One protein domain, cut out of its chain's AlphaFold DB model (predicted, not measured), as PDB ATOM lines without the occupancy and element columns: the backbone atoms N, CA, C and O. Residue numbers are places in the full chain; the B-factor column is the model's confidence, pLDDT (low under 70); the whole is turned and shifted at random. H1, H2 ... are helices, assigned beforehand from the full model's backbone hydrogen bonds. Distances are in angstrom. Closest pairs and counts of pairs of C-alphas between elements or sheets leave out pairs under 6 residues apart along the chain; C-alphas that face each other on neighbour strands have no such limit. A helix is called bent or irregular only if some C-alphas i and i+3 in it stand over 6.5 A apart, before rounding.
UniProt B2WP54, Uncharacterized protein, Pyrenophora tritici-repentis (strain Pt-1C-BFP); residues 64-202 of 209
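This is residues 64 to 202 of the 209 residues of an uncharacterized protein of Pyrenophora tritici-repentis (strain Pt-1C-BFP) (UniProt B2WP54). Four crossed helices make the core: H4 and the longest helix, H8, do not meet each other, and H5 and H6 each bridge the two. H1 and H2 pack on the side of H4, while H3 and H7 are at the two ends of H8, H3 meeting its first residues and H7 its last ones. The printed part has 139 residues with eight named helices, in the order H1 to H8 along the chain, and no named strand; the class is all helix. The whole is compact, with a radius of gyration of the C-alphas of 14.9 A, and the C-alphas span 45 by 32 by 26 A along their three main axes.

H8, residues 177 to 194, and H4, residues 109 to 122, are the two hubs, touching four other helices each, and they are apart from each other. H8 touches H5, residues 125 to 136, with its residues 178 to 186 alone; the closest C-alphas are those of Met 134 and Phe 182, 5.4 A apart, and the two helices run opposite ways at a steep tilt of 53 degrees. H8 touches H6, residues 146 to 155, with its residues 188 to 193 alone; the closest C-alphas, those of Leu 149 and Ile 189, are 5.8 A apart, at a steep tilt of 56 degrees, the same way. H4 and H5 are a helical hairpin, and they touch with 18 pairs of C-alphas within 8 A; the closest are those of Ala 119 and Ala 128, 4.6 A apart, at a steep tilt of 41 degrees. H4 touches H6 with its residues 109 to 113 alone, the closest C-alphas being those of Lys 109 and Val 147, 6.2 A apart. H5 and H6 are near each other. H7, residues 158 to 163, touches residues 190 to 194 of H8, and the C-alphas of Val 158 and Leu 193, their closest, are 6.1 A apart. At the other end of H8, residues 177 to 178 touch residues 95 to 98 of H3, residues 87 to 99; the closest C-alphas, of Phe 98 and Pro 177, are 6.6 A apart. H1, residues 64 to 69, touches residues 117 to 122 of H4, with the C-alphas of Ser 69 and Ile 118 closest at 5.1 A. H2, residues 71 to 74, touches H4 too, with the C-alphas of Leu 74 and Asp 111 closest at 5.9 A. Every O i to N i+4 pair is within hydrogen-bond range in H1, H4, H6, H7 and H8, against 6 of 9 in H3 and 6 of 8 in H5; H2 is too short for such a pair.

H8 is 25.5 A from first to last C-alpha, from C-alpha 177 at (27.862, 49.191, 2.548) to C-alpha 194 at (21.735, 35.600, -18.175). H4 measures 20.0 A, H3 19.0 A, H5 17.9 A and H6 13.9 A. H7 measures 8.8 A, H1 8.4 A and H2 5.1 A. H1 begins at C-alpha 64, at (6.036, 39.122, 11.990). H5 is irregular, with C-alphas 126 and 129 7.1 A apart, and H3 is irregular but only just, with C-alphas 94 and 97 6.9 A apart.

The two C-alphas farthest apart are those of Asp 82 and Gly 195, at 45.1 A. The printed part has no cut. The links from H2 to H3, residues 75 to 86, and from H7 to H8, residues 164 to 176, are long. The mean pLDDT of the printed part is 89.1, and residues 101 to 103 and 199 to 202 are under 70.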
ATOM      1  N   GLN A  64       6.427  40.439  11.498       95.75
ATOM      2  CA  GLN A  64       6.036  39.122  11.990       95.75
ATOM      3  C   GLN A  64       6.102  38.051  10.891       95.75
ATOM      4  O   GLN A  64       6.530  36.935  11.182       95.75
ATOM      5  N   ASP A  65       5.771  38.385   9.639       96.56
ATOM      6  CA  ASP A  65       5.906  37.468   8.497       96.56
ATOM      7  C   ASP A  65       7.373  37.131   8.226       96.56
ATOM      8  O   ASP A  65       7.722  35.971   7.991       96.56
ATOM      9  N   LEU A  66       8.257  38.133   8.318       97.00
ATOM     10  CA  LEU A  66       9.701  37.935   8.186       97.00
ATOM     11  C   LEU A  66      10.238  37.031   9.298       97.00
ATOM     12  O   LEU A  66      10.960  36.073   9.018       97.00
ATOM     13  N   ILE A  67       9.858  37.293  10.551       96.00
ATOM     14  CA  ILE A  67      10.247  36.471  11.705       96.00
ATOM     15  C   ILE A  67       9.727  35.039  11.536       96.00
ATOM     16  O   ILE A  67      10.508  34.095  11.644       96.00
ATOM     17  N   GLY A  68       8.444  34.873  11.205       97.25
ATOM     18  CA  GLY A  68       7.806  33.571  11.000       97.25
ATOM     19  C   GLY A  68       8.384  32.778   9.823       97.25
ATOM     20  O   GLY A  68       8.418  31.549   9.865       97.25
ATOM     21  N   SER A  69       8.897  33.464   8.798       96.81
ATOM     22  CA  SER A  69       9.585  32.849   7.650       96.81
ATOM     23  C   SER A  69      11.070  32.578   7.903       96.81
ATOM     24  O   SER A  69      11.705  31.787   7.200       96.81
ATOM     25  N   GLY A  70      11.611  33.183   8.954       96.94
ATOM     26  CA  GLY A  70      12.848  32.775   9.584       96.94
ATOM     27  C   GLY A  70      13.968  33.815   9.596       96.94
ATOM     28  O   GLY A  70      15.151  33.468   9.494       96.94
ATOM     29  N   LEU A  71      13.605  35.096   9.698       96.56
ATOM     30  CA  LEU A  71      14.550  36.210   9.758       96.56
ATOM     31  C   LEU A  71      15.546  36.071  10.914       96.56
ATOM     32  O   LEU A  71      16.731  36.295  10.703       96.56
ATOM     33  N   PHE A  72      15.108  35.657  12.105       95.56
ATOM     34  CA  PHE A  72      16.009  35.500  13.254       95.56
ATOM     35  C   PHE A  72      16.933  34.286  13.137       95.56
ATOM     36  O   PHE A  72      18.024  34.306  13.686       95.56
ATOM     37  N   GLN A  73      16.595  33.258  12.354       95.62
ATOM     38  CA  GLN A  73      17.565  32.201  12.047       95.62
ATOM     39  C   GLN A  73      18.627  32.688  11.052       95.62
ATOM     40  O   GLN A  73      19.767  32.234  11.114       95.62
ATOM     41  N   LEU A  74      18.263  33.590  10.133       95.25
ATOM     42  CA  LEU A  74      19.208  34.185   9.185       95.25
ATOM     43  C   LEU A  74      20.109  35.226   9.870       95.25
ATOM     44  O   LEU A  74      21.329  35.189   9.710       95.25
ATOM     45  N   MET A  75      19.506  36.108  10.665       92.94
ATOM     46  CA  MET A  75      20.122  37.226  11.381       92.94
ATOM     47  C   MET A  75      19.737  37.185  12.875       92.94
ATOM     48  O   MET A  75      18.899  37.982  13.311       92.94
ATOM     49  N   PRO A  76      20.320  36.268  13.676       92.44
ATOM     50  CA  PRO A  76      20.019  36.150  15.109       92.44
ATOM     51  C   PRO A  76      20.278  37.433  15.899       92.44
ATOM     52  O   PRO A  76      19.654  37.689  16.923       92.44
ATOM     53  N   GLU A  77      21.166  38.290  15.401       90.56
ATOM     54  CA  GLU A  77      21.452  39.598  15.975       90.56
ATOM     55  C   GLU A  77      20.203  40.494  16.037       90.56
ATOM     56  O   GLU A  77      20.124  41.377  16.880       90.56
ATOM     57  N   LEU A  78      19.192  40.275  15.191       90.12
ATOM     58  CA  LEU A  78      17.955  41.065  15.214       90.12
ATOM     59  C   LEU A  78      16.966  40.614  16.305       90.12
ATOM     60  O   LEU A  78      16.028  41.349  16.617       90.12
ATOM     61  N   GLU A  79      17.163  39.432  16.894       91.75
ATOM     62  CA  GLU A  79      16.243  38.841  17.874       91.75
ATOM     63  C   GLU A  79      16.357  39.480  19.265       91.75
ATOM     64  O   GLU A  79      15.379  39.547  20.013       91.75
ATOM     65  N   SER A  80      17.548  39.968  19.626       87.94
ATOM     66  CA  SER A  80      17.808  40.497  20.968       87.94
ATOM     67  C   SER A  80      17.028  41.789  21.223       87.94
ATOM     68  O   SER A  80      17.313  42.846  20.651       87.94
ATOM     69  N   LYS A  81      16.053  41.679  22.132       86.56
ATOM     70  CA  LYS A  81      15.147  42.759  22.547       86.56
ATOM     71  C   LYS A  81      15.859  43.921  23.233       86.56
ATOM     72  O   LYS A  81      15.371  45.043  23.156       86.56
ATOM     73  N   ASP A  82      17.023  43.668  23.826       84.31
ATOM     74  CA  ASP A  82      17.837  44.671  24.527       84.31
ATOM     75  C   ASP A  82      18.307  45.813  23.609       84.31
ATOM     76  O   ASP A  82      18.757  46.849  24.088       84.31
ATOM     77  N   PHE A  83      18.206  45.629  22.288       81.06
ATOM     78  CA  PHE A  83      18.602  46.617  21.283       81.06
ATOM     79  C   PHE A  83      17.422  47.229  20.521       81.06
ATOM     80  O   PHE A  83      17.644  48.026  19.607       81.06
ATOM     81  N   TRP A  84      16.175  46.868  20.840       84.69
ATOM     82  CA  TRP A  84      15.006  47.345  20.088       84.69
ATOM     83  C   TRP A  84      14.724  48.839  20.291       84.69
ATOM     84  O   TRP A  84      14.128  49.473  19.425       84.69
ATOM     85  N   ASP A  85      15.198  49.427  21.388       88.19
ATOM     86  CA  ASP A  85      15.198  50.875  21.629       88.19
ATOM     87  C   ASP A  85      16.422  51.583  21.008       88.19
ATOM     88  O   ASP A  85      16.499  52.810  20.967       88.19
ATOM     89  N   GLN A  86      17.385  50.814  20.490       86.56
ATOM     90  CA  GLN A  86      18.690  51.277  20.020       86.56
ATOM     91  C   GLN A  86      19.020  50.765  18.611       86.56
ATOM     92  O   GLN A  86      20.187  50.539  18.278       86.56
ATOM     93  N   TRP A  87      18.007  50.649  17.744       85.31
ATOM     94  CA  TRP A  87      18.155  50.192  16.353       85.31
ATOM     95  C   TRP A  87      19.288  50.880  15.604       85.31
ATOM     96  O   TRP A  87      20.066  50.241  14.900       85.31
ATOM     97  N   ALA A  88      19.424  52.182  15.821       84.94
ATOM     98  CA  ALA A  88      20.448  52.991  15.193       84.94
ATOM     99  C   ALA A  88      21.872  52.497  15.538       84.94
ATOM    100  O   ALA A  88      22.736  52.402  14.667       84.94
ATOM    101  N   LYS A  89      22.103  52.112  16.801       86.69
ATOM    102  CA  LYS A  89      23.368  51.510  17.248       86.69
ATOM    103  C   LYS A  89      23.510  50.082  16.730       86.69
ATOM    104  O   LYS A  89      24.578  49.727  16.243       86.69
ATOM    105  N   ARG A  90      22.430  49.293  16.760       88.69
ATOM    106  CA  ARG A  90      22.427  47.917  16.243       88.69
ATOM    107  C   ARG A  90      22.837  47.859  14.770       88.69
ATOM    108  O   ARG A  90      23.644  47.014  14.402       88.69
ATOM    109  N   VAL A  91      22.340  48.766  13.927       88.56
ATOM    110  CA  VAL A  91      22.743  48.830  12.512       88.56
ATOM    111  C   VAL A  91      24.232  49.159  12.369       88.56
ATOM    112  O   VAL A  91      24.916  48.549  11.551       88.56
ATOM    113  N   ILE A  92      24.769  50.069  13.187       88.50
ATOM    114  CA  ILE A  92      26.209  50.376  13.195       88.50
ATOM    115  C   ILE A  92      27.034  49.137  13.566       88.50
ATOM    116  O   ILE A  92      28.049  48.862  12.924       88.50
ATOM    117  N   GLU A  93      26.601  48.367  14.566       88.94
ATOM    118  CA  GLU A  93      27.261  47.113  14.943       88.94
ATOM    119  C   GLU A  93      27.244  46.092  13.804       88.94
ATOM    120  O   GLU A  93      28.283  45.514  13.494       88.94
ATOM    121  N   LEU A  94      26.098  45.923  13.138       89.56
ATOM    122  CA  LEU A  94      25.952  45.022  11.992       89.56
ATOM    123  C   LEU A  94      26.789  45.450  10.782       89.56
ATOM    124  O   LEU A  94      27.207  44.603   9.996       89.56
ATOM    125  N   ARG A  95      27.076  46.748  10.643       90.06
ATOM    126  CA  ARG A  95      27.954  47.280   9.593       90.06
ATOM    127  C   ARG A  95      29.438  47.144   9.904       90.06
ATOM    128  O   ARG A  95      30.246  47.234   8.982       90.06
ATOM    129  N   ARG A  96      29.820  46.927  11.166       89.25
ATOM    130  CA  ARG A  96      31.230  46.837  11.576       89.25
ATOM    131  C   ARG A  96      32.038  45.846  10.715       89.25
ATOM    132  O   ARG A  96      33.077  46.264  10.205       89.25
ATOM    133  N   PRO A  97      31.546  44.625  10.417       89.75
ATOM    134  CA  PRO A  97      32.274  43.663   9.588       89.75
ATOM    135  C   PRO A  97      32.529  44.109   8.139       89.75
ATOM    136  O   PRO A  97      33.405  43.551   7.492       89.75
ATOM    137  N   PHE A  98      31.792  45.091   7.604       88.50
ATOM    138  CA  PHE A  98      32.045  45.629   6.256       88.50
ATOM    139  C   PHE A  98      33.254  46.570   6.206       88.50
ATOM    140  O   PHE A  98      33.811  46.793   5.134       88.50
ATOM    141  N   ASN A  99      33.636  47.142   7.351       81.44
ATOM    142  CA  ASN A  99      34.771  48.059   7.470       81.44
ATOM    143  C   ASN A  99      36.038  47.355   7.963       81.44
ATOM    144  O   ASN A  99      37.139  47.880   7.816       81.44
ATOM    145  N   GLU A 100      35.885  46.188   8.580       79.94
ATOM    146  CA  GLU A 100      36.994  45.373   9.042       79.94
ATOM    147  C   GLU A 100      37.494  44.499   7.879       79.94
ATOM    148  O   GLU A 100      36.711  43.820   7.216       79.94
ATOM    149  N   THR A 101      38.805  44.486   7.623       59.72
ATOM    150  CA  THR A 101      39.457  43.616   6.623       59.72
ATOM    151  C   THR A 101      39.498  42.159   7.113       59.72
ATOM    152  O   THR A 101      40.558  41.555   7.257       59.72
ATOM    153  N   VAL A 102      38.343  41.604   7.479       61.41
ATOM    154  CA  VAL A 102      38.207  40.247   8.021       61.41
ATOM    155  C   VAL A 102      38.211  39.239   6.878       61.41
ATOM    156  O   VAL A 102      37.788  39.538   5.763       61.41
ATOM    157  N   ASN A 103      38.641  38.013   7.179       67.19
ATOM    158  CA  ASN A 103      38.414  36.829   6.352       67.19
ATOM    159  C   ASN A 103      36.907  36.624   6.120       67.19
ATOM    160  O   ASN A 103      36.250  35.895   6.872       67.19
ATOM    161  N   ILE A 104      36.365  37.280   5.090       81.94
ATOM    162  CA  ILE A 104      35.008  37.061   4.594       81.94
ATOM    163  C   ILE A 104      34.879  35.569   4.292       81.94
ATOM    164  O   ILE A 104      35.648  35.001   3.513       81.94
ATOM    165  N   LYS A 105      33.934  34.914   4.963       83.50
ATOM    166  CA  LYS A 105      33.696  33.482   4.791       83.50
ATOM    167  C   LYS A 105      32.716  33.267   3.651       83.50
ATOM    168  O   LYS A 105      31.837  34.091   3.413       83.50
ATOM    169  N   GLN A 106      32.847  32.124   2.991       87.31
ATOM    170  CA  GLN A 106      31.851  31.672   2.033       87.31
ATOM    171  C   GLN A 106      30.478  31.547   2.706       87.31
ATOM    172  O   GLN A 106      30.367  31.066   3.840       87.31
ATOM    173  N   THR A 107      29.438  31.971   1.994       92.75
ATOM    174  CA  THR A 107      28.059  31.938   2.481       92.75
ATOM    175  C   THR A 107      27.608  30.497   2.701       92.75
ATOM    176  O   THR A 107      27.896  29.598   1.906       92.75
ATOM    177  N   LYS A 108      26.869  30.233   3.783       94.62
ATOM    178  CA  LYS A 108      26.333  28.892   4.041       94.62
ATOM    179  C   LYS A 108      25.138  28.617   3.132       94.62
ATOM    180  O   LYS A 108      24.231  29.437   3.019       94.62
ATOM    181  N   LYS A 109      25.051  27.397   2.589       94.81
ATOM    182  CA  LYS A 109      23.881  26.939   1.807       94.81
ATOM    183  C   LYS A 109      22.557  27.086   2.569       94.81
ATOM    184  O   LYS A 109      21.528  27.359   1.959       94.81
ATOM    185  N   SER A 110      22.572  26.896   3.892       95.12
ATOM    186  CA  SER A 110      21.403  27.090   4.760       95.12
ATOM    187  C   SER A 110      20.877  28.520   4.717       95.12
ATOM    188  O   SER A 110      19.666  28.721   4.698       95.12
ATOM    189  N   ASP A 111      21.784  29.491   4.675       96.25
ATOM    190  CA  ASP A 111      21.471  30.911   4.777       96.25
ATOM    191  C   ASP A 111      20.895  31.399   3.445       96.25
ATOM    192  O   ASP A 111      19.865  32.067   3.432       96.25
ATOM    193  N   VAL A 112      21.461  30.940   2.319       97.12
ATOM    194  CA  VAL A 112      20.908  31.189   0.975       97.12
ATOM    195  C   VAL A 112      19.497  30.634   0.835       97.12
ATOM    196  O   VAL A 112      18.583  31.353   0.436       97.12
ATOM    197  N   ARG A 113      19.282  29.375   1.237       96.25
ATOM    198  CA  ARG A 113      17.940  28.772   1.220       96.25
ATOM    199  C   ARG A 113      16.964  29.545   2.100       96.25
ATOM    200  O   ARG A 113      15.826  29.755   1.697       96.25
ATOM    201  N   ARG A 114      17.396  29.979   3.287       97.19
ATOM    202  CA  ARG A 114      16.559  30.756   4.205       97.19
ATOM    203  C   ARG A 114      16.169  32.103   3.598       97.19
ATOM    204  O   ARG A 114      14.994  32.443   3.638       97.19
ATOM    205  N   ALA A 115      17.121  32.827   3.015       97.81
ATOM    206  CA  ALA A 115      16.866  34.109   2.366       97.81
ATOM    207  C   ALA A 115      15.857  33.977   1.216       97.81
ATOM    208  O   ALA A 115      14.918  34.765   1.143       97.81
ATOM    209  N   ILE A 116      15.993  32.939   0.380       96.69
ATOM    210  CA  ILE A 116      15.037  32.638  -0.697       96.69
ATOM    211  C   ILE A 116      13.650  32.315  -0.128       96.69
ATOM    212  O   ILE A 116      12.664  32.868  -0.596       96.69
ATOM    213  N   VAL A 117      13.558  31.480   0.914       96.56
ATOM    214  CA  VAL A 117      12.269  31.141   1.549       96.56
ATOM    215  C   VAL A 117      11.576  32.373   2.128       96.56
ATOM    216  O   VAL A 117      10.368  32.517   1.954       96.56
ATOM    217  N   ILE A 118      12.315  33.256   2.808       97.69
ATOM    218  CA  ILE A 118      11.757  34.510   3.329       97.69
ATOM    219  C   ILE A 118      11.247  35.365   2.169       97.69
ATOM    220  O   ILE A 118      10.124  35.857   2.223       97.69
ATOM    221  N   ALA A 119      12.045  35.520   1.114       96.50
ATOM    222  CA  ALA A 119      11.690  36.376  -0.005       96.50
ATOM    223  C   ALA A 119      10.477  35.860  -0.790       96.50
ATOM    224  O   ALA A 119       9.562  36.629  -1.037       96.50
ATOM    225  N   GLU A 120      10.417  34.570  -1.110       94.56
ATOM    226  CA  GLU A 120       9.280  33.974  -1.827       94.56
ATOM    227  C   GLU A 120       7.981  34.025  -1.015       94.56
ATOM    228  O   GLU A 120       6.905  34.253  -1.564       94.56
ATOM    229  N   ARG A 121       8.061  33.840   0.310       95.56
ATOM    230  CA  ARG A 121       6.874  33.889   1.177       95.56
ATOM    231  C   ARG A 121       6.371  35.305   1.408       95.56
ATOM    232  O   ARG A 121       5.165  35.522   1.399       95.56
ATOM    233  N   CYS A 122       7.282  36.241   1.656       95.94
ATOM    234  CA  CYS A 122       6.927  37.596   2.068       95.94
ATOM    235  C   CYS A 122       6.803  38.564   0.884       95.94
ATOM    236  O   CYS A 122       6.048  39.526   0.957       95.94
ATOM    237  N   PHE A 123       7.536  38.326  -0.205       93.25
ATOM    238  CA  PHE A 123       7.631  39.220  -1.361       93.25
ATOM    239  C   PHE A 123       7.661  38.427  -2.679       93.25
ATOM    240  O   PHE A 123       8.668  38.437  -3.394       93.25
ATOM    241  N   PRO A 124       6.569  37.723  -3.020       88.88
ATOM    242  CA  PRO A 124       6.543  36.814  -4.159       88.88
ATOM    243  C   PRO A 124       6.709  37.526  -5.510       88.88
ATOM    244  O   PRO A 124       6.512  38.738  -5.665       88.88
ATOM    245  N   GLY A 125       7.023  36.734  -6.535       88.12
ATOM    246  CA  GLY A 125       7.103  37.196  -7.918       88.12
ATOM    247  C   GLY A 125       8.341  38.055  -8.168       88.12
ATOM    248  O   GLY A 125       9.457  37.668  -7.833       88.12
ATOM    249  N   ARG A 126       8.163  39.244  -8.764       88.12
ATOM    250  CA  ARG A 126       9.292  40.102  -9.185       88.12
ATOM    251  C   ARG A 126      10.211  40.564  -8.051       88.12
ATOM    252  O   ARG A 126      11.313  41.028  -8.330       88.12
ATOM    253  N   TRP A 127       9.760  40.469  -6.801       90.12
ATOM    254  CA  TRP A 127      10.493  40.939  -5.627       90.12
ATOM    255  C   TRP A 127      11.297  39.843  -4.924       90.12
ATOM    256  O   TRP A 127      12.198  40.179  -4.155       90.12
ATOM    257  N   ALA A 128      11.062  38.565  -5.235       92.88
ATOM    258  CA  ALA A 128      11.692  37.460  -4.522       92.88
ATOM    259  C   ALA A 128      13.221  37.458  -4.693       92.88
ATOM    260  O   ALA A 128      13.958  37.464  -3.706       92.88
ATOM    261  N   ILE A 129      13.724  37.556  -5.930       93.69
ATOM    262  CA  ILE A 129      15.175  37.628  -6.179       93.69
ATOM    263  C   ILE A 129      15.802  38.874  -5.528       93.69
ATOM    264  O   ILE A 129      16.762  38.707  -4.766       93.69
ATOM    265  N   PRO A 130      15.291  40.106  -5.749       93.44
ATOM    266  CA  PRO A 130      15.828  41.292  -5.088       93.44
ATOM    267  C   PRO A 130      15.860  41.174  -3.565       93.44
ATOM    268  O   PRO A 130      16.906  41.416  -2.969       93.44
ATOM    269  N   VAL A 131      14.766  40.748  -2.929       95.38
ATOM    270  CA  VAL A 131      14.696  40.680  -1.465       95.38
ATOM    271  C   VAL A 131      15.595  39.581  -0.908       95.38
ATOM    272  O   VAL A 131      16.310  39.827   0.061       95.38
ATOM    273  N   ALA A 132      15.647  38.399  -1.530       96.88
ATOM    274  CA  ALA A 132      16.586  37.351  -1.124       96.88
ATOM    275  C   ALA A 132      18.036  37.854  -1.203       96.88
ATOM    276  O   ALA A 132      18.838  37.614  -0.300       96.88
ATOM    277  N   THR A 133      18.353  38.615  -2.252       95.94
ATOM    278  CA  THR A 133      19.675  39.218  -2.446       95.94
ATOM    279  C   THR A 133      19.958  40.301  -1.401       95.94
ATOM    280  O   THR A 133      21.054  40.333  -0.849       95.94
ATOM    281  N   MET A 134      18.978  41.152  -1.064       95.62
ATOM    282  CA  MET A 134      19.099  42.151   0.008       95.62
ATOM    283  C   MET A 134      19.348  41.495   1.368       95.62
ATOM    284  O   MET A 134      20.229  41.937   2.098       95.62
ATOM    285  N   LEU A 135      18.614  40.426   1.692       96.81
ATOM    286  CA  LEU A 135      18.775  39.677   2.941       96.81
ATOM    287  C   LEU A 135      20.174  39.063   3.061       96.81
ATOM    288  O   LEU A 135      20.792  39.145   4.121       96.81
ATOM    289  N   LEU A 136      20.699  38.489   1.975       96.81
ATOM    290  CA  LEU A 136      22.073  37.981   1.927       96.81
ATOM    291  C   LEU A 136      23.107  39.102   2.024       96.81
ATOM    292  O   LEU A 136      24.149  38.930   2.651       96.81
ATOM    293  N   ALA A 137      22.799  40.267   1.457       95.31
ATOM    294  CA  ALA A 137      23.685  41.415   1.469       95.31
ATOM    295  C   ALA A 137      23.836  42.080   2.849       95.31
ATOM    296  O   ALA A 137      24.714  42.927   2.992       95.31
ATOM    297  N   LEU A 138      23.037  41.697   3.855       93.31
ATOM    298  CA  LEU A 138      23.136  42.218   5.227       93.31
ATOM    299  C   LEU A 138      24.424  41.803   5.952       93.31
ATOM    300  O   LEU A 138      24.775  42.413   6.961       93.31
ATOM    301  N   ARG A 139      25.140  40.786   5.457       91.62
ATOM    302  CA  ARG A 139      26.453  40.368   5.968       91.62
ATOM    303  C   ARG A 139      27.486  40.371   4.849       91.62
ATOM    304  O   ARG A 139      27.120  40.014   3.733       91.62
ATOM    305  N   PRO A 140      28.764  40.696   5.112       92.25
ATOM    306  CA  PRO A 140      29.800  40.625   4.087       92.25
ATOM    307  C   PRO A 140      29.843  39.247   3.425       92.25
ATOM    308  O   PRO A 140      29.889  38.226   4.116       92.25
ATOM    309  N   CYS A 141      29.846  39.224   2.097       91.00
ATOM    310  CA  CYS A 141      29.922  38.008   1.296       91.00
ATOM    311  C   CYS A 141      31.069  38.102   0.288       91.00
ATOM    312  O   CYS A 141      31.565  39.189  -0.020       91.00
ATOM    313  N   LEU A 142      31.507  36.949  -0.215       90.94
ATOM    314  CA  LEU A 142      32.536  36.902  -1.248       90.94
ATOM    315  C   LEU A 142      31.995  37.449  -2.571       90.94
ATOM    316  O   LEU A 142      30.828  37.247  -2.915       90.94
ATOM    317  N   ASP A 143      32.872  38.092  -3.333       86.44
ATOM    318  CA  ASP A 143      32.577  38.452  -4.716       86.44
ATOM    319  C   ASP A 143      32.398  37.165  -5.531       86.44
ATOM    320  O   ASP A 143      33.206  36.236  -5.415       86.44
ATOM    321  N   LYS A 144      31.335  37.094  -6.344       89.62
ATOM    322  CA  LYS A 144      30.983  35.893  -7.120       89.62
ATOM    323  C   LYS A 144      30.896  34.622  -6.258       89.62
ATOM    324  O   LYS A 144      31.359  33.553  -6.674       89.62
ATOM    325  N   ASP A 145      30.315  34.727  -5.058       94.00
ATOM    326  CA  ASP A 145      30.139  33.591  -4.147       94.00
ATOM    327  C   ASP A 145      29.354  32.454  -4.823       94.00
ATOM    328  O   ASP A 145      28.137  32.524  -5.007       94.00
ATOM    329  N   ARG A 146      30.059  31.369  -5.165       95.00
ATOM    330  CA  ARG A 146      29.493  30.210  -5.871       95.00
ATOM    331  C   ARG A 146      28.325  29.570  -5.135       95.00
ATOM    332  O   ARG A 146      27.409  29.087  -5.782       95.00
ATOM    333  N   VAL A 147      28.304  29.604  -3.799       96.31
ATOM    334  CA  VAL A 147      27.182  29.031  -3.044       96.31
ATOM    335  C   VAL A 147      25.898  29.819  -3.287       96.31
ATOM    336  O   VAL A 147      24.829  29.217  -3.368       96.31
ATOM    337  N   ILE A 148      26.002  31.142  -3.421       96.44
ATOM    338  CA  ILE A 148      24.872  31.999  -3.782       96.44
ATOM    339  C   ILE A 148      24.500  31.742  -5.244       96.44
ATOM    340  O   ILE A 148      23.362  31.374  -5.525       96.44
ATOM    341  N   LEU A 149      25.460  31.874  -6.160       95.94
ATOM    342  CA  LEU A 149      25.209  31.787  -7.601       95.94
ATOM    343  C   LEU A 149      24.584  30.452  -8.016       95.94
ATOM    344  O   LEU A 149      23.533  30.447  -8.657       95.94
ATOM    345  N   ASP A 150      25.163  29.335  -7.575       95.12
ATOM    346  CA  ASP A 150      24.674  27.998  -7.917       95.12
ATOM    347  C   ASP A 150      23.281  27.745  -7.313       95.12
ATOM    348  O   ASP A 150      22.443  27.077  -7.919       95.12
ATOM    349  N   ALA A 151      22.998  28.293  -6.124       95.19
ATOM    350  CA  ALA A 151      21.687  28.159  -5.497       95.19
ATOM    351  C   ALA A 151      20.607  28.914  -6.282       95.19
ATOM    352  O   ALA A 151      19.561  28.333  -6.568       95.19
ATOM    353  N   PHE A 152      20.858  30.167  -6.678       94.56
ATOM    354  CA  PHE A 152      19.918  30.916  -7.519       94.56
ATOM    355  C   PHE A 152      19.739  30.249  -8.889       94.56
ATOM    356  O   PHE A 152      18.603  30.104  -9.332       94.56
ATOM    357  N   ALA A 153      20.814  29.750  -9.507       93.00
ATOM    358  CA  ALA A 153      20.738  29.014 -10.772       93.00
ATOM    359  C   ALA A 153      19.940  27.706 -10.682       93.00
ATOM    360  O   ALA A 153      19.293  27.308 -11.645       93.00
ATOM    361  N   SER A 154      19.959  27.043  -9.523       93.75
ATOM    362  CA  SER A 154      19.149  25.842  -9.295       93.75
ATOM    363  C   SER A 154      17.669  26.124  -9.022       93.75
ATOM    364  O   SER A 154      16.848  25.226  -9.186       93.75
ATOM    365  N   MET A 155      17.338  27.337  -8.567       91.31
ATOM    366  CA  MET A 155      15.987  27.700  -8.123       91.31
ATOM    367  C   MET A 155      15.196  28.488  -9.167       91.31
ATOM    368  O   MET A 155      13.974  28.396  -9.157       91.31
ATOM    369  N   TYR A 156      15.868  29.245 -10.037       90.81
ATOM    370  CA  TYR A 156      15.220  30.127 -11.006       90.81
ATOM    371  C   TYR A 156      15.671  29.819 -12.430       90.81
ATOM    372  O   TYR A 156      16.864  29.670 -12.703       90.81
ATOM    373  N   SER A 157      14.715  29.790 -13.355       89.69
ATOM    374  CA  SER A 157      14.993  29.676 -14.784       89.69
ATOM    375  C   SER A 157      15.449  31.015 -15.376       89.69
ATOM    376  O   SER A 157      15.116  32.101 -14.894       89.69
ATOM    377  N   VAL A 158      16.172  30.947 -16.493       89.00
ATOM    378  CA  VAL A 158      16.588  32.120 -17.280       89.00
ATOM    379  C   VAL A 158      15.372  32.974 -17.677       89.00
ATOM    380  O   VAL A 158      15.404  34.203 -17.600       89.00
ATOM    381  N   GLU A 159      14.271  32.341 -18.076       87.19
ATOM    382  CA  GLU A 159      13.020  32.990 -18.477       87.19
ATOM    383  C   GLU A 159      12.298  33.649 -17.301       87.19
ATOM    384  O   GLU A 159      11.657  34.687 -17.475       87.19
ATOM    385  N   GLU A 160      12.362  33.062 -16.107       86.19
ATOM    386  CA  GLU A 160      11.834  33.683 -14.891       86.19
ATOM    387  C   GLU A 160      12.594  34.965 -14.583       86.19
ATOM    388  O   GLU A 160      11.975  36.024 -14.510       86.19
ATOM    389  N   VAL A 161      13.926  34.903 -14.528       86.69
ATOM    390  CA  VAL A 161      14.786  36.054 -14.210       86.69
ATOM    391  C   VAL A 161      14.610  37.180 -15.230       86.69
ATOM    392  O   VAL A 161      14.464  38.341 -14.843       86.69
ATOM    393  N   ARG A 162      14.545  36.855 -16.533       85.94
ATOM    394  CA  ARG A 162      14.281  37.845 -17.595       85.94
ATOM    395  C   ARG A 162      12.958  38.580 -17.386       85.94
ATOM    396  O   ARG A 162      12.894  39.783 -17.624       85.94
ATOM    397  N   ARG A 163      11.912  37.885 -16.925       84.94
ATOM    398  CA  ARG A 163      10.584  38.477 -16.683       84.94
ATOM    399  C   ARG A 163      10.539  39.408 -15.472       84.94
ATOM    400  O   ARG A 163       9.640  40.242 -15.407       84.94
ATOM    401  N   LEU A 164      11.475  39.296 -14.526       81.75
ATOM    402  CA  LEU A 164      11.488  40.159 -13.336       81.75
ATOM    403  C   LEU A 164      12.005  41.578 -13.623       81.75
ATOM    404  O   LEU A 164      11.836  42.456 -12.777       81.75
ATOM    405  N   SER A 165      12.621  41.807 -14.791       80.62
ATOM    406  CA  SER A 165      13.195  43.096 -15.198       80.62
ATOM    407  C   SER A 165      14.060  43.730 -14.102       80.62
ATOM    408  O   SER A 165      13.856  44.878 -13.708       80.62
ATOM    409  N   LEU A 166      15.053  42.983 -13.603       81.12
ATOM    410  CA  LEU A 166      15.976  43.465 -12.561       81.12
ATOM    411  C   LEU A 166      16.710  44.757 -12.968       81.12
ATOM    412  O   LEU A 166      17.132  45.526 -12.109       81.12
ATOM    413  N   ARG A 167      16.784  45.034 -14.278       78.94
ATOM    414  CA  ARG A 167      17.357  46.256 -14.851       78.94
ATOM    415  C   ARG A 167      16.627  47.550 -14.477       78.94
ATOM    416  O   ARG A 167      17.199  48.628 -14.590       78.94
ATOM    417  N   ASP A 168      15.380  47.461 -14.031       81.88
ATOM    418  CA  ASP A 168      14.603  48.642 -13.645       81.88
ATOM    419  C   ASP A 168      14.870  49.061 -12.187       81.88
ATOM    420  O   ASP A 168      14.354  50.081 -11.719       81.88
ATOM    421  N   ILE A 169      15.653  48.271 -11.440       83.44
ATOM    422  CA  ILE A 169      15.918  48.509 -10.022       83.44
ATOM    423  C   ILE A 169      16.946  49.628  -9.870       83.44
ATOM    424  O   ILE A 169      18.086  49.550 -10.323       83.44
ATOM    425  N   LYS A 170      16.530  50.675  -9.161       83.50
ATOM    426  CA  LYS A 170      17.352  51.832  -8.818       83.50
ATOM    427  C   LYS A 170      17.984  51.626  -7.445       83.50
ATOM    428  O   LYS A 170      17.268  51.509  -6.456       83.50
ATOM    429  N   ILE A 171      19.316  51.604  -7.386       85.81
ATOM    430  CA  ILE A 171      20.068  51.362  -6.146       85.81
ATOM    431  C   ILE A 171      20.860  52.615  -5.775       85.81
ATOM    432  O   ILE A 171      21.778  53.019  -6.494       85.81
ATOM    433  N   ASP A 172      20.527  53.208  -4.629       86.00
ATOM    434  CA  ASP A 172      21.349  54.232  -3.990       86.00
ATOM    435  C   ASP A 172      22.133  53.629  -2.825       86.00
ATOM    436  O   ASP A 172      21.599  53.379  -1.747       86.00
ATOM    437  N   ALA A 173      23.416  53.391  -3.065       86.81
ATOM    438  CA  ALA A 173      24.323  52.772  -2.111       86.81
ATOM    439  C   ALA A 173      25.225  53.781  -1.380       86.81
ATOM    440  O   ALA A 173      26.160  53.380  -0.678       86.81
ATOM    441  N   ILE A 174      25.020  55.091  -1.570       84.50
ATOM    442  CA  ILE A 174      25.897  56.110  -0.987       84.50
ATOM    443  C   ILE A 174      25.856  55.986   0.542       84.50
ATOM    444  O   ILE A 174      24.808  56.157   1.154       84.50
ATOM    445  N   ARG A 175      27.020  55.711   1.155       83.50
ATOM    446  CA  ARG A 175      27.214  55.518   2.612       83.50
ATOM    447  C   ARG A 175      26.536  54.272   3.209       83.50
ATOM    448  O   ARG A 175      26.494  54.146   4.430       83.50
ATOM    449  N   LEU A 176      26.061  53.344   2.378       89.31
ATOM    450  CA  LEU A 176      25.353  52.131   2.804       89.31
ATOM    451  C   LEU A 176      26.091  50.885   2.269       89.31
ATOM    452  O   LEU A 176      25.861  50.481   1.124       89.31
ATOM    453  N   PRO A 177      27.025  50.289   3.038       91.25
ATOM    454  CA  PRO A 177      27.862  49.191   2.548       91.25
ATOM    455  C   PRO A 177      27.057  47.938   2.180       91.25
ATOM    456  O   PRO A 177      27.333  47.322   1.150       91.25
ATOM    457  N   GLU A 178      26.018  47.606   2.948       92.56
ATOM    458  CA  GLU A 178      25.105  46.499   2.655       92.56
ATOM    459  C   GLU A 178      24.337  46.718   1.341       92.56
ATOM    460  O   GLU A 178      24.196  45.798   0.539       92.56
ATOM    461  N   VAL A 179      23.932  47.959   1.043       92.19
ATOM    462  CA  VAL A 179      23.242  48.300  -0.213       92.19
ATOM    463  C   VAL A 179      24.216  48.288  -1.395       92.19
ATOM    464  O   VAL A 179      23.874  47.841  -2.492       92.19
ATOM    465  N   LYS A 180      25.470  48.706  -1.175       91.75
ATOM    466  CA  LYS A 180      26.541  48.565  -2.174       91.75
ATOM    467  C   LYS A 180      26.775  47.097  -2.513       91.75
ATOM    468  O   LYS A 180      26.907  46.754  -3.687       91.75
ATOM    469  N   GLN A 181      26.825  46.234  -1.500       93.25
ATOM    470  CA  GLN A 181      26.973  44.800  -1.697       93.25
ATOM    471  C   GLN A 181      25.755  44.186  -2.386       93.25
ATOM    472  O   GLN A 181      25.946  43.400  -3.305       93.25
ATOM    473  N   PHE A 182      24.537  44.591  -2.019       94.62
ATOM    474  CA  PHE A 182      23.311  44.178  -2.700       94.62
ATOM    475  C   PHE A 182      23.391  44.436  -4.208       94.62
ATOM    476  O   PHE A 182      23.173  43.516  -4.988       94.62
ATOM    477  N   GLY A 183      23.790  45.643  -4.623       92.06
ATOM    478  CA  GLY A 183      23.941  45.954  -6.046       92.06
ATOM    479  C   GLY A 183      24.990  45.090  -6.754       92.06
ATOM    480  O   GLY A 183      24.785  44.707  -7.900       92.06
ATOM    481  N   ARG A 184      26.092  44.740  -6.075       92.00
ATOM    482  CA  ARG A 184      27.096  43.808  -6.623       92.00
ATOM    483  C   ARG A 184      26.550  42.387  -6.747       92.00
ATOM    484  O   ARG A 184      26.667  41.799  -7.811       92.00
ATOM    485  N   LEU A 185      25.924  41.862  -5.694       93.56
ATOM    486  CA  LEU A 185      25.351  40.515  -5.688       93.56
ATOM    487  C   LEU A 185      24.254  40.353  -6.737       93.56
ATOM    488  O   LEU A 185      24.198  39.332  -7.416       93.56
ATOM    489  N   LEU A 186      23.398  41.364  -6.887       92.62
ATOM    490  CA  LEU A 186      22.342  41.348  -7.890       92.62
ATOM    491  C   LEU A 186      22.934  41.290  -9.305       92.62
ATOM    492  O   LEU A 186      22.452  40.517 -10.132       92.62
ATOM    493  N   ASN A 187      24.014  42.042  -9.558       90.81
ATOM    494  CA  ASN A 187      24.739  41.960 -10.822       90.81
ATOM    495  C   ASN A 187      25.419  40.596 -11.017       90.81
ATOM    496  O   ASN A 187      25.300  40.014 -12.089       90.81
ATOM    497  N   ASP A 188      26.073  40.048  -9.988       92.25
ATOM    498  CA  ASP A 188      26.720  38.732 -10.065       92.25
ATOM    499  C   ASP A 188      25.700  37.626 -10.402       92.25
ATOM    500  O   ASP A 188      25.968  36.781 -11.258       92.25
ATOM    501  N   ILE A 189      24.513  37.653  -9.781       91.56
ATOM    502  CA  ILE A 189      23.409  36.721 -10.063       91.56
ATOM    503  C   ILE A 189      22.919  36.885 -11.506       91.56
ATOM    504  O   ILE A 189      22.768  35.891 -12.218       91.56
ATOM    505  N   GLN A 190      22.700  38.122 -11.962       90.31
ATOM    506  CA  GLN A 190      22.246  38.377 -13.327       90.31
ATOM    507  C   GLN A 190      23.287  37.964 -14.376       90.31
ATOM    508  O   GLN A 190      22.938  37.275 -15.336       90.31
ATOM    509  N   CYS A 191      24.559  38.300 -14.168       90.69
ATOM    510  CA  CYS A 191      25.666  37.859 -15.011       90.69
ATOM    511  C   CYS A 191      25.736  36.331 -15.076       90.69
ATOM    512  O   CYS A 191      25.921  35.764 -16.150       90.69
ATOM    513  N   HIS A 192      25.583  35.652 -13.938       92.00
ATOM    514  CA  HIS A 192      25.678  34.198 -13.874       92.00
ATOM    515  C   HIS A 192      24.518  33.489 -14.587       92.00
ATOM    516  O   HIS A 192      24.744  32.481 -15.251       92.00
ATOM    517  N   LEU A 193      23.297  34.018 -14.470       89.44
ATOM    518  CA  LEU A 193      22.089  33.412 -15.039       89.44
ATOM    519  C   LEU A 193      21.853  33.789 -16.502       89.44
ATOM    520  O   LEU A 193      21.430  32.950 -17.294       89.44
ATOM    521  N   LEU A 194      22.088  35.052 -16.862       88.75
ATOM    522  CA  LEU A 194      21.735  35.600 -18.175       88.75
ATOM    523  C   LEU A 194      22.951  35.906 -19.056       88.75
ATOM    524  O   LEU A 194      22.780  36.092 -20.258       88.75
ATOM    525  N   GLY A 195      24.161  35.970 -18.488       86.12
ATOM    526  CA  GLY A 195      25.356  36.440 -19.197       86.12
ATOM    527  C   GLY A 195      25.363  37.951 -19.450       86.12
ATOM    528  O   GLY A 195      26.106  38.424 -20.304       86.12
ATOM    529  N   GLU A 196      24.520  38.706 -18.743       83.75
ATOM    530  CA  GLU A 196      24.307  40.136 -18.961       83.75
ATOM    531  C   GLU A 196      24.796  40.950 -17.764       83.75
ATOM    532  O   GLU A 196      24.449  40.637 -16.627       83.75
ATOM    533  N   ASP A 197      25.545  42.018 -18.031       80.31
ATOM    534  CA  ASP A 197      26.014  42.950 -17.006       80.31
ATOM    535  C   ASP A 197      25.017  44.104 -16.822       80.31
ATOM    536  O   ASP A 197      24.610  44.763 -17.784       80.31
ATOM    537  N   ILE A 198      24.623  44.342 -15.573       76.50
ATOM    538  CA  ILE A 198      23.723  45.421 -15.159       76.50
ATOM    539  C   ILE A 198      24.389  46.438 -14.226       76.50
ATOM    540  O   ILE A 198      23.702  47.297 -13.666       76.50
ATOM    541  N   ASP A 199      25.720  46.412 -14.085       68.31
ATOM    542  CA  ASP A 199      26.463  47.356 -13.237       68.31
ATOM    543  C   ASP A 199      26.260  48.829 -13.636       68.31
ATOM    544  O   ASP A 199      26.415  49.719 -12.795       68.31
ATOM    545  N   LEU A 200      25.832  49.093 -14.878       54.47
ATOM    546  CA  LEU A 200      25.488  50.429 -15.388       54.47
ATOM    547  C   LEU A 200      24.314  51.110 -14.648       54.47
ATOM    548  O   LEU A 200      24.055  52.286 -14.878       54.47
ATOM    549  N   LEU A 201      23.618  50.412 -13.742       53.06
ATOM    550  CA  LEU A 201      22.479  50.937 -12.971       53.06
ATOM    551  C   LEU A 201      22.863  51.519 -11.603       53.06
ATOM    552  O   LEU A 201      22.006  52.005 -10.858       53.06
ATOM    553  N   LYS A 202      24.152  51.480 -11.244       53.75
ATOM    554  CA  LYS A 202      24.649  52.096 -10.011       53.75
ATOM    555  C   LYS A 202      24.626  53.619 -10.168       53.75
ATOM    556  O   LYS A 202      25.342  54.171 -10.994       53.75
TER     557      LYS A 202